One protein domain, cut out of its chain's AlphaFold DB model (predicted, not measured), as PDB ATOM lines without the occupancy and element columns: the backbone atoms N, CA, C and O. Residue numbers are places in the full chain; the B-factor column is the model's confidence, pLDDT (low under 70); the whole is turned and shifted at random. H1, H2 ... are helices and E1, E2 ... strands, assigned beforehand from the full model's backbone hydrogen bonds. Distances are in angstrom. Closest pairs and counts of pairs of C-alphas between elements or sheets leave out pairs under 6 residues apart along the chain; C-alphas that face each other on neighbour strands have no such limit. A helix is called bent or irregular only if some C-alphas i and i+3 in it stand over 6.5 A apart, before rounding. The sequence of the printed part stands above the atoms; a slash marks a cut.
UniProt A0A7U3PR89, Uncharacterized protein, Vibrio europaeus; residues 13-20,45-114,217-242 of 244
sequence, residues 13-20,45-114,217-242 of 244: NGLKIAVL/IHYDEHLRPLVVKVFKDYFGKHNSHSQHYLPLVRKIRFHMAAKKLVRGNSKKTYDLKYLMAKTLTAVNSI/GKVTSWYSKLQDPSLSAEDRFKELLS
ATOM      1  N   ASN A  13     480.706 376.161 408.235       49.69
ATOM      2  CA  ASN A  13     481.663 377.093 407.617       49.69
ATOM      3  C   ASN A  13     481.020 378.353 406.987       49.69
ATOM      4  O   ASN A  13     481.475 378.844 405.953       49.69
ATOM      5  N   GLY A  14     479.935 378.871 407.576       44.41
ATOM      6  CA  GLY A  14     479.198 380.037 407.065       44.41
ATOM      7  C   GLY A  14     478.207 379.736 405.931       44.41
ATOM      8  O   GLY A  14     477.531 380.648 405.452       44.41
ATOM      9  N   LEU A  15     478.070 378.474 405.509       45.41
ATOM     10  CA  LEU A  15     476.910 378.022 404.750       45.41
ATOM     11  C   LEU A  15     475.770 377.782 405.730       45.41
ATOM     12  O   LEU A  15     475.734 376.761 406.417       45.41
ATOM     13  N   LYS A  16     474.802 378.699 405.745       45.00
ATOM     14  CA  LYS A  16     473.514 378.410 406.367       45.00
ATOM     15  C   LYS A  16     472.898 377.261 405.575       45.00
ATOM     16  O   LYS A  16     472.621 377.429 404.386       45.00
ATOM     17  N   ILE A  17     472.640 376.124 406.205       42.62
ATOM     18  CA  ILE A  17     471.890 375.017 405.609       42.62
ATOM     19  C   ILE A  17     470.564 374.920 406.362       42.62
ATOM     20  O   ILE A  17     470.543 374.760 407.576       42.62
ATOM     21  N   ALA A  18     469.442 375.082 405.655       43.81
ATOM     22  CA  ALA A  18     468.130 374.825 406.247       43.81
ATOM     23  C   ALA A  18     467.835 373.328 406.128       43.81
ATOM     24  O   ALA A  18     467.780 372.792 405.015       43.81
ATOM     25  N   VAL A  19     467.660 372.658 407.265       45.19
ATOM     26  CA  VAL A  19     467.215 371.266 407.319       45.19
ATOM     27  C   VAL A  19     465.707 371.267 407.093       45.19
ATOM     28  O   VAL A  19     464.918 371.539 407.993       45.19
ATOM     29  N   LEU A  20     465.295 371.001 405.856       49.72
ATOM     30  CA  LEU A  20     463.879 370.982 405.512       49.72
ATOM     31  C   LEU A  20     463.184 369.743 406.078       49.72
ATOM     32  O   LEU A  20     463.728 368.630 406.067       49.72
ATOM     33  N   ILE A  45     464.899 354.197 401.109       79.94
ATOM     34  CA  ILE A  45     465.847 355.068 401.781       79.94
ATOM     35  C   ILE A  45     465.030 356.030 402.630       79.94
ATOM     36  O   ILE A  45     464.423 356.979 402.118       79.94
ATOM     37  N   HIS A  46     465.003 355.777 403.936       79.38
ATOM     38  CA  HIS A  46     464.259 356.605 404.871       79.38
ATOM     39  C   HIS A  46     464.738 358.066 404.837       79.38
ATOM     40  O   HIS A  46     465.941 358.341 404.882       79.38
ATOM     41  N   TYR A  47     463.791 359.011 404.771       78.19
ATOM     42  CA  TYR A  47     464.100 360.429 404.563       78.19
ATOM     43  C   TYR A  47     465.010 360.992 405.659       78.19
ATOM     44  O   TYR A  47     466.093 361.487 405.359       78.19
ATOM     45  N   ASP A  48     464.588 360.912 406.923       73.88
ATOM     46  CA  ASP A  48     465.273 361.604 408.022       73.88
ATOM     47  C   ASP A  48     466.581 360.942 408.457       73.88
ATOM     48  O   ASP A  48     467.459 361.621 408.985       73.88
ATOM     49  N   GLU A  49     466.695 359.638 408.230       75.62
ATOM     50  CA  GLU A  49     467.769 358.796 408.762       75.62
ATOM     51  C   GLU A  49     468.889 358.577 407.753       75.62
ATOM     52  O   GLU A  49     470.068 358.627 408.086       75.62
ATOM     53  N   HIS A  50     468.519 358.342 406.498       84.12
ATOM     54  CA  HIS A  50     469.460 357.900 405.486       84.12
ATOM     55  C   HIS A  50     469.589 358.932 404.381       84.12
ATOM     56  O   HIS A  50     470.684 359.432 404.136       84.12
ATOM     57  N   LEU A  51     468.479 359.302 403.738       85.25
ATOM     58  CA  LEU A  51     468.528 360.153 402.553       85.25
ATOM     59  C   LEU A  51     469.016 361.564 402.890       85.25
ATOM     60  O   LEU A  51     469.943 362.069 402.258       85.25
ATOM     61  N   ARG A  52     468.398 362.210 403.882       84.31
ATOM     62  CA  ARG A  52     468.725 363.588 404.252       84.31
ATOM     63  C   ARG A  52     470.161 363.712 404.762       84.31
ATOM     64  O   ARG A  52     470.875 364.540 404.195       84.31
ATOM     65  N   PRO A  53     470.627 362.912 405.742       86.12
ATOM     66  CA  PRO A  53     472.012 363.001 406.202       86.12
ATOM     67  C   PRO A  53     473.024 362.731 405.088       86.12
ATOM     68  O   PRO A  53     474.012 363.453 404.980       86.12
ATOM     69  N   LEU A  54     472.751 361.759 404.211       88.88
ATOM     70  CA  LEU A  54     473.632 361.428 403.094       88.88
ATOM     71  C   LEU A  54     473.754 362.576 402.090       88.88
ATOM     72  O   LEU A  54     474.863 362.991 401.765       88.88
ATOM     73  N   VAL A  55     472.632 363.122 401.615       88.50
ATOM     74  CA  VAL A  55     472.650 364.233 400.649       88.50
ATOM     75  C   VAL A  55     473.312 365.461 401.265       88.50
ATOM     76  O   VAL A  55     474.154 366.081 400.622       88.50
ATOM     77  N   VAL A  56     472.992 365.788 402.522       87.44
ATOM     78  CA  VAL A  56     473.640 366.891 403.243       87.44
ATOM     79  C   VAL A  56     475.151 366.670 403.321       87.44
ATOM     80  O   VAL A  56     475.902 367.597 403.032       87.44
ATOM     81  N   LYS A  57     475.605 365.456 403.651       88.25
ATOM     82  CA  LYS A  57     477.031 365.107 403.690       88.25
ATOM     83  C   LYS A  57     477.695 365.279 402.325       88.25
ATOM     84  O   LYS A  57     478.714 365.948 402.243       88.25
ATOM     85  N   VAL A  58     477.099 364.763 401.250       90.12
ATOM     86  CA  VAL A  58     477.655 364.888 399.891       90.12
ATOM     87  C   VAL A  58     477.772 366.355 399.463       90.12
ATOM     88  O   VAL A  58     478.797 366.759 398.921       90.12
ATOM     89  N   PHE A  59     476.759 367.182 399.748       88.19
ATOM     90  CA  PHE A  59     476.832 368.623 399.500       88.19
ATOM     91  C   PHE A  59     477.907 369.302 400.363       88.19
ATOM     92  O   PHE A  59     478.669 370.112 399.840       88.19
ATOM     93  N   LYS A  60     478.000 368.972 401.659       85.44
ATOM     94  CA  LYS A  60     479.031 369.509 402.564       85.44
ATOM     95  C   LYS A  60     480.437 369.157 402.072       85.44
ATOM     96  O   LYS A  60     481.271 370.048 401.973       85.44
ATOM     97  N   ASP A  61     480.673 367.905 401.693       87.69
ATOM     98  CA  ASP A  61     481.970 367.432 401.202       87.69
ATOM     99  C   ASP A  61     482.346 368.102 399.868       87.69
ATOM    100  O   ASP A  61     483.489 368.516 399.686       87.69
ATOM    101  N   TYR A  62     481.386 368.258 398.946       88.00
ATOM    102  CA  TYR A  62     481.623 368.863 397.630       88.00
ATOM    103  C   TYR A  62     481.865 370.378 397.691       88.00
ATOM    104  O   TYR A  62     482.722 370.900 396.980       88.00
ATOM    105  N   PHE A  63     481.122 371.100 398.536       83.75
ATOM    106  CA  PHE A  63     481.339 372.537 398.734       83.75
ATOM    107  C   PHE A  63     482.517 372.828 399.669       83.75
ATOM    108  O   PHE A  63     483.134 373.886 399.552       83.75
ATOM    109  N   GLY A  64     482.872 371.892 400.551       74.88
ATOM    110  CA  GLY A  64     484.073 371.928 401.381       74.88
ATOM    111  C   GLY A  64     484.296 373.272 402.085       74.88
ATOM    112  O   GLY A  64     483.481 373.721 402.891       74.88
ATOM    113  N   LYS A  65     485.431 373.918 401.773       67.06
ATOM    114  CA  LYS A  65     485.861 375.221 402.325       67.06
ATOM    115  C   LYS A  65     485.249 376.437 401.606       67.06
ATOM    116  O   LYS A  65     485.540 377.575 401.971       67.06
ATOM    117  N   HIS A  66     484.443 376.235 400.565       76.81
ATOM    118  CA  HIS A  66     483.891 377.319 399.754       76.81
ATOM    119  C   HIS A  66     482.570 377.819 400.342       76.81
ATOM    120  O   HIS A  66     481.513 377.229 400.132       76.81
ATOM    121  N   ASN A  67     482.623 378.943 401.052       75.50
ATOM    122  CA  ASN A  67     481.427 379.643 401.521       75.50
ATOM    123  C   ASN A  67     480.877 380.611 400.459       75.50
ATOM    124  O   ASN A  67     481.494 380.820 399.415       75.50
ATOM    125  N   SER A  68     479.739 381.249 400.745       72.94
ATOM    126  CA  SER A  68     479.055 382.170 399.824       72.94
ATOM    127  C   SER A  68     479.890 383.368 399.352       72.94
ATOM    128  O   SER A  68     479.519 384.005 398.370       72.94
ATOM    129  N   HIS A  69     480.997 383.672 400.033       73.31
ATOM    130  CA  HIS A  69     481.917 384.764 399.711       73.31
ATOM    131  C   HIS A  69     483.146 384.287 398.916       73.31
ATOM    132  O   HIS A  69     483.931 385.103 398.442       73.31
ATOM    133  N   SER A  70     483.329 382.973 398.743       78.31
ATOM    134  CA  SER A  70     484.421 382.413 397.947       78.31
ATOM    135  C   SER A  70     484.189 382.647 396.451       78.31
ATOM    136  O   SER A  70     483.103 382.378 395.935       78.31
ATOM    137  N   GLN A  71     485.237 383.045 395.720       82.62
ATOM    138  CA  GLN A  71     485.187 383.213 394.258       82.62
ATOM    139  C   GLN A  71     484.734 381.935 393.522       82.62
ATOM    140  O   GLN A  71     484.113 382.010 392.461       82.62
ATOM    141  N   HIS A  72     484.975 380.758 394.107       81.56
ATOM    142  CA  HIS A  72     484.607 379.464 393.528       81.56
ATOM    143  C   HIS A  72     483.172 379.015 393.842       81.56
ATOM    144  O   HIS A  72     482.655 378.123 393.169       81.56
ATOM    145  N   TYR A  73     482.481 379.652 394.795       83.00
ATOM    146  CA  TYR A  73     481.131 379.249 395.203       83.00
ATOM    147  C   TYR A  73     480.101 379.422 394.082       83.00
ATOM    148  O   TYR A  73     479.369 378.489 393.745       83.00
ATOM    149  N   LEU A  74     480.060 380.599 393.451       82.75
ATOM    150  CA  LEU A  74     479.072 380.890 392.412       82.75
ATOM    151  C   LEU A  74     479.224 379.982 391.170       82.75
ATOM    152  O   LEU A  74     478.201 379.486 390.685       82.75
ATOM    153  N   PRO A  75     480.444 379.700 390.660       86.62
ATOM    154  CA  PRO A  75     480.654 378.674 389.638       86.62
ATOM    155  C   PRO A  75     480.133 377.283 390.029       86.62
ATOM    156  O   PRO A  75     479.474 376.638 389.210       86.62
ATOM    157  N   LEU A  76     480.366 376.830 391.267       85.38
ATOM    158  CA  LEU A  76     479.879 375.530 391.746       85.38
ATOM    159  C   LEU A  76     478.348 375.483 391.771       85.38
ATOM    160  O   LEU A  76     477.754 374.585 391.179       85.38
ATOM    161  N   VAL A  77     477.695 376.493 392.349       85.31
ATOM    162  CA  VAL A  77     476.226 376.602 392.368       85.31
ATOM    163  C   VAL A  77     475.641 376.612 390.949       85.31
ATOM    164  O   VAL A  77     474.631 375.953 390.686       85.31
ATOM    165  N   ARG A  78     476.283 377.310 390.000       86.25
ATOM    166  CA  ARG A  78     475.855 377.340 388.590       86.25
ATOM    167  C   ARG A  78     475.901 375.958 387.935       86.25
ATOM    168  O   ARG A  78     474.951 375.628 387.228       86.25
ATOM    169  N   LYS A  79     476.942 375.152 388.189       85.62
ATOM    170  CA  LYS A  79     477.038 373.770 387.676       85.62
ATOM    171  C   LYS A  79     475.839 372.927 388.128       85.62
ATOM    172  O   LYS A  79     475.185 372.294 387.303       85.62
ATOM    173  N   ILE A  80     475.496 372.998 389.414       85.88
ATOM    174  CA  ILE A  80     474.361 372.261 389.992       85.88
ATOM    175  C   ILE A  80     473.051 372.718 389.370       85.88
ATOM    176  O   ILE A  80     472.265 371.904 388.890       85.88
ATOM    177  N   ARG A  81     472.824 374.035 389.332       85.94
ATOM    178  CA  ARG A  81     471.630 374.614 388.717       85.94
ATOM    179  C   ARG A  81     471.473 374.162 387.272       85.94
ATOM    180  O   ARG A  81     470.359 373.822 386.887       85.94
ATOM    181  N   PHE A  82     472.544 374.181 386.480       85.94
ATOM    182  CA  PHE A  82     472.497 373.767 385.080       85.94
ATOM    183  C   PHE A  82     472.045 372.310 384.954       85.94
ATOM    184  O   PHE A  82     471.088 372.025 384.236       85.94
ATOM    185  N   HIS A  83     472.652 371.413 385.732       85.06
ATOM    186  CA  HIS A  83     472.286 369.998 385.737       85.06
ATOM    187  C   HIS A  83     470.831 369.778 386.181       85.06
ATOM    188  O   HIS A  83     470.049 369.120 385.496       85.06
ATOM    189  N   MET A  84     470.411 370.408 387.281       84.81
ATOM    190  CA  MET A  84     469.034 370.310 387.781       84.81
ATOM    191  C   MET A  84     468.002 370.926 386.824       84.81
ATOM    192  O   MET A  84     466.870 370.447 386.743       84.81
ATOM    193  N   ALA A  85     468.363 371.985 386.095       84.94
ATOM    194  CA  ALA A  85     467.505 372.605 385.090       84.94
ATOM    195  C   ALA A  85     467.358 371.716 383.847       84.94
ATOM    196  O   ALA A  85     466.238 371.554 383.360       84.94
ATOM    197  N   ALA A  86     468.442 371.081 383.382       84.25
ATOM    198  CA  ALA A  86     468.406 370.101 382.290       84.25
ATOM    199  C   ALA A  86     467.459 368.931 382.612       84.25
ATOM    200  O   ALA A  86     466.716 368.456 381.754       84.25
ATOM    201  N   LYS A  87     467.406 368.541 383.889       81.69
ATOM    202  CA  LYS A  87     466.506 367.510 384.421       81.69
ATOM    203  C   LYS A  87     465.117 368.025 384.812       81.69
ATOM    204  O   LYS A  87     464.304 367.277 385.344       81.69
ATOM    205  N   LYS A  88     464.812 369.298 384.532       82.69
ATOM    206  CA  LYS A  88     463.527 369.963 384.827       82.69
ATOM    207  C   LYS A  88     463.137 369.951 386.317       82.69
ATOM    208  O   LYS A  88     461.964 370.132 386.642       82.69
ATOM    209  N   LEU A  89     464.106 369.794 387.222       77.06
ATOM    210  CA  LEU A  89     463.893 369.831 388.675       77.06
ATOM    211  C   LEU A  89     463.741 371.264 389.197       77.06
ATOM    212  O   LEU A  89     463.021 371.519 390.165       77.06
ATOM    213  N   VAL A  90     464.405 372.214 388.539       81.19
ATOM    214  CA  VAL A  90     464.330 373.646 388.845       81.19
ATOM    215  C   VAL A  90     464.087 374.459 387.581       81.19
ATOM    216  O   VAL A  90     464.412 374.038 386.473       81.19
ATOM    217  N   ARG A  91     463.515 375.656 387.737       75.69
ATOM    218  CA  ARG A  91     463.377 376.597 386.620       75.69
ATOM    219  C   ARG A  91     464.706 377.292 386.375       75.69
ATOM    220  O   ARG A  91     465.182 377.994 387.263       75.69
ATOM    221  N   GLY A  92     465.219 377.171 385.151       65.81
ATOM    222  CA  GLY A  92     466.474 377.782 384.724       65.81
ATOM    223  C   GLY A  92     466.605 379.241 385.151       65.81
ATOM    224  O   GLY A  92     467.613 379.576 385.741       65.81
ATOM    225  N   ASN A  93     465.585 380.089 384.994       66.94
ATOM    226  CA  ASN A  93     465.713 381.547 385.186       66.94
ATOM    227  C   ASN A  93     465.322 382.078 386.580       66.94
ATOM    228  O   ASN A  93     465.163 383.283 386.758       66.94
ATOM    229  N   SER A  94     465.131 381.222 387.589       74.56
ATOM    230  CA  SER A  94     464.705 381.694 388.915       74.56
ATOM    231  C   SER A  94     465.882 382.178 389.766       74.56
ATOM    232  O   SER A  94     466.816 381.416 390.000       74.56
ATOM    233  N   LYS A  95     465.808 383.394 390.335       69.75
ATOM    234  CA  LYS A  95     466.816 383.915 391.289       69.75
ATOM    235  C   LYS A  95     467.060 382.974 392.483       69.75
ATOM    236  O   LYS A  95     468.180 382.883 392.965       69.75
ATOM    237  N   LYS A  96     466.043 382.199 392.892       66.12
ATOM    238  CA  LYS A  96     466.135 381.198 393.973       66.12
ATOM    239  C   LYS A  96     467.064 380.021 393.643       66.12
ATOM    240  O   LYS A  96     467.482 379.313 394.541       66.12
ATOM    241  N   THR A  97     467.420 379.809 392.374       66.81
ATOM    242  CA  THR A  97     468.329 378.720 391.962       66.81
ATOM    243  C   THR A  97     469.812 379.021 392.175       66.81
ATOM    244  O   THR A  97     470.647 378.184 391.849       66.81
ATOM    245  N   TYR A  98     470.141 380.194 392.724       73.81
ATOM    246  CA  TYR A  98     471.476 380.498 393.243       73.81
ATOM    247  C   TYR A  98     471.601 380.252 394.754       73.81
ATOM    248  O   TYR A  98     472.685 380.399 395.313       73.81
ATOM    249  N   ASP A  99     470.504 379.876 395.415       77.88
ATOM    250  CA  ASP A  99     470.506 379.466 396.813       77.88
ATOM    251  C   ASP A  99     470.794 377.960 396.903       77.88
ATOM    252  O   ASP A  99     470.021 377.132 396.408       77.88
ATOM    253  N   LEU A 100     471.909 377.596 397.542       80.06
ATOM    254  CA  LEU A 100     472.288 376.199 397.726       80.06
ATOM    255  C   LEU A 100     471.252 375.425 398.546       80.06
ATOM    256  O   LEU A 100     470.981 374.265 398.233       80.06
ATOM    257  N   LYS A 101     470.610 376.073 399.529       76.75
ATOM    258  CA  LYS A 101     469.531 375.460 400.315       76.75
ATOM    259  C   LYS A 101     468.400 375.015 399.400       76.75
ATOM    260  O   LYS A 101     467.920 373.889 399.500       76.75
ATOM    261  N   TYR A 102     468.012 375.883 398.468       79.25
ATOM    262  CA  TYR A 102     466.963 375.589 397.499       79.25
ATOM    263  C   TYR A 102     467.349 374.437 396.559       79.25
ATOM    264  O   TYR A 102     466.520 373.572 396.273       79.25
ATOM    265  N   LEU A 103     468.597 374.385 396.086       83.38
ATOM    266  CA  LEU A 103     469.064 373.299 395.214       83.38
ATOM    267  C   LEU A 103     469.129 371.955 395.956       83.38
ATOM    268  O   LEU A 103     468.670 370.934 395.438       83.38
ATOM    269  N   MET A 104     469.613 371.949 397.197       84.25
ATOM    270  CA  MET A 104     469.649 370.751 398.034       84.25
ATOM    271  C   MET A 104     468.232 370.248 398.352       84.25
ATOM    272  O   MET A 104     467.944 369.066 398.182       84.25
ATOM    273  N   ALA A 105     467.308 371.151 398.697       78.44
ATOM    274  CA  ALA A 105     465.888 370.850 398.888       78.44
ATOM    275  C   ALA A 105     465.263 370.138 397.686       78.44
ATOM    276  O   ALA A 105     464.502 369.173 397.810       78.44
ATOM    277  N   LYS A 106     465.581 370.639 396.491       81.56
ATOM    278  CA  LYS A 106     465.080 370.094 395.234       81.56
ATOM    279  C   LYS A 106     465.707 368.748 394.911       81.56
ATOM    280  O   LYS A 106     464.999 367.883 394.410       81.56
ATOM    281  N   THR A 107     466.971 368.547 395.274       85.06
ATOM    282  CA  THR A 107     467.654 367.253 395.160       85.06
ATOM    283  C   THR A 107     467.005 366.223 396.081       85.06
ATOM    284  O   THR A 107     466.586 365.168 395.617       85.06
ATOM    285  N   LEU A 108     466.806 366.566 397.358       83.75
ATOM    286  CA  LEU A 108     466.110 365.718 398.329       83.75
ATOM    287  C   LEU A 108     464.705 365.344 397.859       83.75
ATOM    288  O   LEU A 108     464.339 364.175 397.881       83.75
ATOM    289  N   THR A 109     463.937 366.322 397.375       79.69
ATOM    290  CA  THR A 109     462.589 366.084 396.835       79.69
ATOM    291  C   THR A 109     462.626 365.155 395.625       79.69
ATOM    292  O   THR A 109     461.785 364.261 395.519       79.69
ATOM    293  N   ALA A 110     463.587 365.362 394.718       81.06
ATOM    294  CA  ALA A 110     463.750 364.549 393.522       81.06
ATOM    295  C   ALA A 110     464.012 363.091 393.897       81.06
ATOM    296  O   ALA A 110     463.218 362.244 393.509       81.06
ATOM    297  N   VAL A 111     465.031 362.818 394.721       82.44
ATOM    298  CA  VAL A 111     465.378 361.454 395.153       82.44
ATOM    299  C   VAL A 111     464.250 360.810 395.954       82.44
ATOM    300  O   VAL A 111     463.876 359.666 395.697       82.44
ATOM    301  N   ASN A 112     463.651 361.557 396.883       80.00
ATOM    302  CA  ASN A 112     462.536 361.072 397.688       80.00
ATOM    303  C   ASN A 112     461.333 360.664 396.816       80.00
ATOM    304  O   ASN A 112     460.581 359.775 397.183       80.00
ATOM    305  N   SER A 113     461.167 361.268 395.637       75.81
ATOM    306  CA  SER A 113     460.042 360.988 394.735       75.81
ATOM    307  C   SER A 113     460.353 359.963 393.633       75.81
ATOM    308  O   SER A 113     459.493 359.725 392.782       75.81
ATOM    309  N   ILE A 114     461.553 359.373 393.599       78.88
ATOM    310  CA  ILE A 114     461.920 358.386 392.569       78.88
ATOM    311  C   ILE A 114     461.077 357.118 392.753       78.88
ATOM    312  O   ILE A 114     461.010 356.615 393.869       78.88
ATOM    313  N   GLY A 217     466.482 347.596 392.471       73.81
ATOM    314  CA  GLY A 217     467.853 347.597 393.017       73.81
ATOM    315  C   GLY A 217     468.766 348.760 392.579       73.81
ATOM    316  O   GLY A 217     469.837 348.971 393.147       73.81
ATOM    317  N   LYS A 218     468.352 349.572 391.596       83.50
ATOM    318  CA  LYS A 218     469.098 350.767 391.169       83.50
ATOM    319  C   LYS A 218     469.256 351.790 392.299       83.50
ATOM    320  O   LYS A 218     470.321 352.385 392.426       83.50
ATOM    321  N   VAL A 219     468.211 352.021 393.098       83.56
ATOM    322  CA  VAL A 219     468.234 353.047 394.157       83.56
ATOM    323  C   VAL A 219     469.083 352.606 395.345       83.56
ATOM    324  O   VAL A 219     469.826 353.417 395.892       83.56
ATOM    325  N   THR A 220     469.043 351.323 395.705       82.31
ATOM    326  CA  THR A 220     469.909 350.766 396.752       82.31
ATOM    327  C   THR A 220     471.372 350.749 396.309       82.31
ATOM    328  O   THR A 220     472.229 351.195 397.061       82.31
ATOM    329  N   SER A 221     471.664 350.360 395.061       86.75
ATOM    330  CA  SER A 221     473.020 350.441 394.497       86.75
ATOM    331  C   SER A 221     473.557 351.877 394.468       86.75
ATOM    332  O   SER A 221     474.692 352.125 394.874       86.75
ATOM    333  N   TRP A 222     472.734 352.838 394.038       91.25
ATOM    334  CA  TRP A 222     473.074 354.261 394.074       91.25
ATOM    335  C   TRP A 222     473.391 354.741 395.497       91.25
ATOM    336  O   TRP A 222     474.393 355.422 395.717       91.25
ATOM    337  N   TYR A 223     472.570 354.350 396.472       89.00
ATOM    338  CA  TYR A 223     472.778 354.691 397.876       89.00
ATOM    339  C   TYR A 223     474.105 354.142 398.406       89.00
ATOM    340  O   TYR A 223     474.875 354.897 398.995       89.00
ATOM    341  N   SER A 224     474.417 352.871 398.126       88.12
ATOM    342  CA  SER A 224     475.686 352.250 398.519       88.12
ATOM    343  C   SER A 224     476.896 352.980 397.934       88.12
ATOM    344  O   SER A 224     477.854 353.239 398.655       88.12
ATOM    345  N   LYS A 225     476.843 353.390 396.660       91.75
ATOM    346  CA  LYS A 225     477.928 354.170 396.042       91.75
ATOM    347  C   LYS A 225     478.133 355.518 396.721       91.75
ATOM    348  O   LYS A 225     479.262 355.919 396.957       91.75
ATOM    349  N   LEU A 226     477.061 356.223 397.076       91.69
ATOM    350  CA  LEU A 226     477.190 357.502 397.781       91.69
ATOM    351  C   LEU A 226     477.794 357.375 399.182       91.69
ATOM    352  O   LEU A 226     478.350 358.346 399.698       91.69
ATOM    353  N   GLN A 227     477.673 356.203 399.800       89.94
ATOM    354  CA  GLN A 227     478.289 355.904 401.088       89.94
ATOM    355  C   GLN A 227     479.746 355.459 400.973       89.94
ATOM    356  O   GLN A 227     480.451 355.500 401.982       89.94
ATOM    357  N   ASP A 228     480.197 355.076 399.778       90.88
ATOM    358  CA  ASP A 228     481.546 354.581 399.542       90.88
ATOM    359  C   ASP A 228     482.586 355.662 399.901       90.88
ATOM    360  O   ASP A 228     482.603 356.746 399.300       90.88
ATOM    361  N   PRO A 229     483.449 355.415 400.905       87.50
ATOM    362  CA  PRO A 229     484.476 356.369 401.299       87.50
ATOM    363  C   PRO A 229     485.612 356.485 400.276       87.50
ATOM    364  O   PRO A 229     486.363 357.454 400.345       87.50
ATOM    365  N   SER A 230     485.748 355.533 399.344       91.56
ATOM    366  CA  SER A 230     486.786 355.555 398.307       91.56
ATOM    367  C   SER A 230     486.500 356.567 397.194       91.56
ATOM    368  O   SER A 230     487.427 357.023 396.523       91.56
ATOM    369  N   LEU A 231     485.237 356.966 397.012       92.62
ATOM    370  CA  LEU A 231     484.863 357.968 396.021       92.62
ATOM    371  C   LEU A 231     485.217 359.381 396.492       92.62
ATOM    372  O   LEU A 231     484.907 359.798 397.614       92.62
ATOM    373  N   SER A 232     485.792 360.167 395.580       93.38
ATOM    374  CA  SER A 232     486.067 361.581 395.822       93.38
ATOM    375  C   SER A 232     484.771 362.365 396.091       93.38
ATOM    376  O   SER A 232     483.668 361.954 395.716       93.38
ATOM    377  N   ALA A 233     484.874 363.531 396.738       90.38
ATOM    378  CA  ALA A 233     483.713 364.399 396.953       90.38
ATOM    379  C   ALA A 233     483.045 364.821 395.630       90.38
ATOM    380  O   ALA A 233     481.819 364.900 395.557       90.38
ATOM    381  N   GLU A 234     483.835 365.040 394.575       90.12
ATOM    382  CA  GLU A 234     483.324 365.357 393.241       90.12
ATOM    383  C   GLU A 234     482.584 364.172 392.613       90.12
ATOM    384  O   GLU A 234     481.500 364.357 392.062       90.12
ATOM    385  N   ASP A 235     483.113 362.954 392.731       92.44
ATOM    386  CA  ASP A 235     482.488 361.771 392.134       92.44
ATOM    387  C   ASP A 235     481.218 361.358 392.878       92.44
ATOM    388  O   ASP A 235     480.208 361.060 392.241       92.44
ATOM    389  N   ARG A 236     481.200 361.453 394.215       92.62
ATOM    390  CA  ARG A 236     479.959 361.284 394.996       92.62
ATOM    391  C   ARG A 236     478.923 362.332 394.623       92.62
ATOM    392  O   ARG A 236     477.738 362.024 394.533       92.62
ATOM    393  N   PHE A 237     479.348 363.564 394.362       90.25
ATOM    394  CA  PHE A 237     478.435 364.601 393.904       90.25
ATOM    395  C   PHE A 237     477.887 364.310 392.496       90.25
ATOM    396  O   PHE A 237     476.683 364.432 392.270       90.25
ATOM    397  N   LYS A 238     478.727 363.855 391.558       90.19
ATOM    398  CA  LYS A 238     478.284 363.404 390.226       90.19
ATOM    399  C   LYS A 238     477.292 362.244 390.321       90.19
ATOM    400  O   LYS A 238     476.273 362.276 389.636       90.19
ATOM    401  N   GLU A 239     477.543 361.274 391.197       92.69
ATOM    402  CA  GLU A 239     476.641 360.138 391.411       92.69
ATOM    403  C   GLU A 239     475.324 360.569 392.073       92.69
ATOM    404  O   GLU A 239     474.248 360.118 391.689       92.69
ATOM    405  N   LEU A 240     475.351 361.528 393.002       90.56
ATOM    406  CA  LEU A 240     474.131 362.120 393.562       90.56
ATOM    407  C   LEU A 240     473.273 362.739 392.453       90.56
ATOM    408  O   LEU A 240     472.052 362.598 392.457       90.56
ATOM    409  N   LEU A 241     473.920 363.390 391.490       87.19
ATOM    410  CA  LEU A 241     473.257 363.994 390.345       87.19
ATOM    411  C   LEU A 241     472.842 362.994 389.244       87.19
ATOM    412  O   LEU A 241     472.086 363.379 388.349       87.19
ATOM    413  N   SER A 242     473.322 361.745 389.275       87.25
ATOM    414  CA  SER A 242     473.081 360.728 388.234       87.25
ATOM    415  C   SER A 242     471.747 359.991 388.401       87.25
ATOM    416  O   SER A 242     471.234 359.394 387.450       87.25
TER     417      SER A 242
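AT A GLANCE: This is residues 13 to 20, 45 to 114 and 217 to 242 of the 244 residues of an uncharacterized protein of Vibrio europaeus (UniProt A0A7U3PR89). Three helices, H5, H6 and H2, make a row with shallow tilts between neighbours; H1 packs across H6 on one side of this row, and H4 packs on H1. The short strand E1 packs on H4, away from the row, and little H3 sits beside H2. The printed part has 104 residues, with six named helices and one named strand in the order E1 H1 H2 H3 H4 H5 H6 along the chain; it is mostly helix and compact, with a radius of gyration of the C-alphas of 13.2 A and spans of 37 by 28 by 22 A.

IN THESE COORDINATES: E1, residues 15 to 19, begins at C-alpha 15 (476.910, 378.022, 404.750) and pairs with no named strand. H1, residues 47 to 63, is 21.9 A long and only just irregular: C-alphas 49 and 52 are 6.6 A apart. H2, residues 73 to 86, measures 20.3 A; H3 is residues 95 to 98; H4, residues 100 to 112, measures 18.0 A. H5 is residues 217 to 227, and H6, residues 233 to 242, ends at C-alpha 242 (473.081, 360.728, 388.234).

HOW THE PARTS SIT: The closest C-alphas of E1 and H4 are those of Ile 17 and Lys 101, 5.8 A. H1, the hub, touches H4 (Arg 52 and Leu 108, 6.8 A) at a steep tilt of 42 degrees, opposite ways. With residues 55 to 62 alone it touches H6, closest at the C-alphas of Tyr 62 and Ala 233, 5.0 A. H2 touches H3 (Arg 81 and Thr 97, 6.2 A). H5 and H6 form a helical hairpin, their closest C-alphas being Leu 226 and Arg 236, 5.5 A. H2 and H5 are apart. Every O i to N i+4 pair is within hydrogen-bond range in H2, H4, H5 and H6, and 10 of 13 in H1; H3 is too short for one.

THE WHOLE: Residues 21 to 44 and 115 to 216 are not printed, leaving C-alpha gaps of 16.5 A and 12.3 A. Of the links printed whole, none is long. Mean pLDDT of the printed part is 80.1; residues 13 to 20, 65, 92 to 93 and 95 to 97 are under 70.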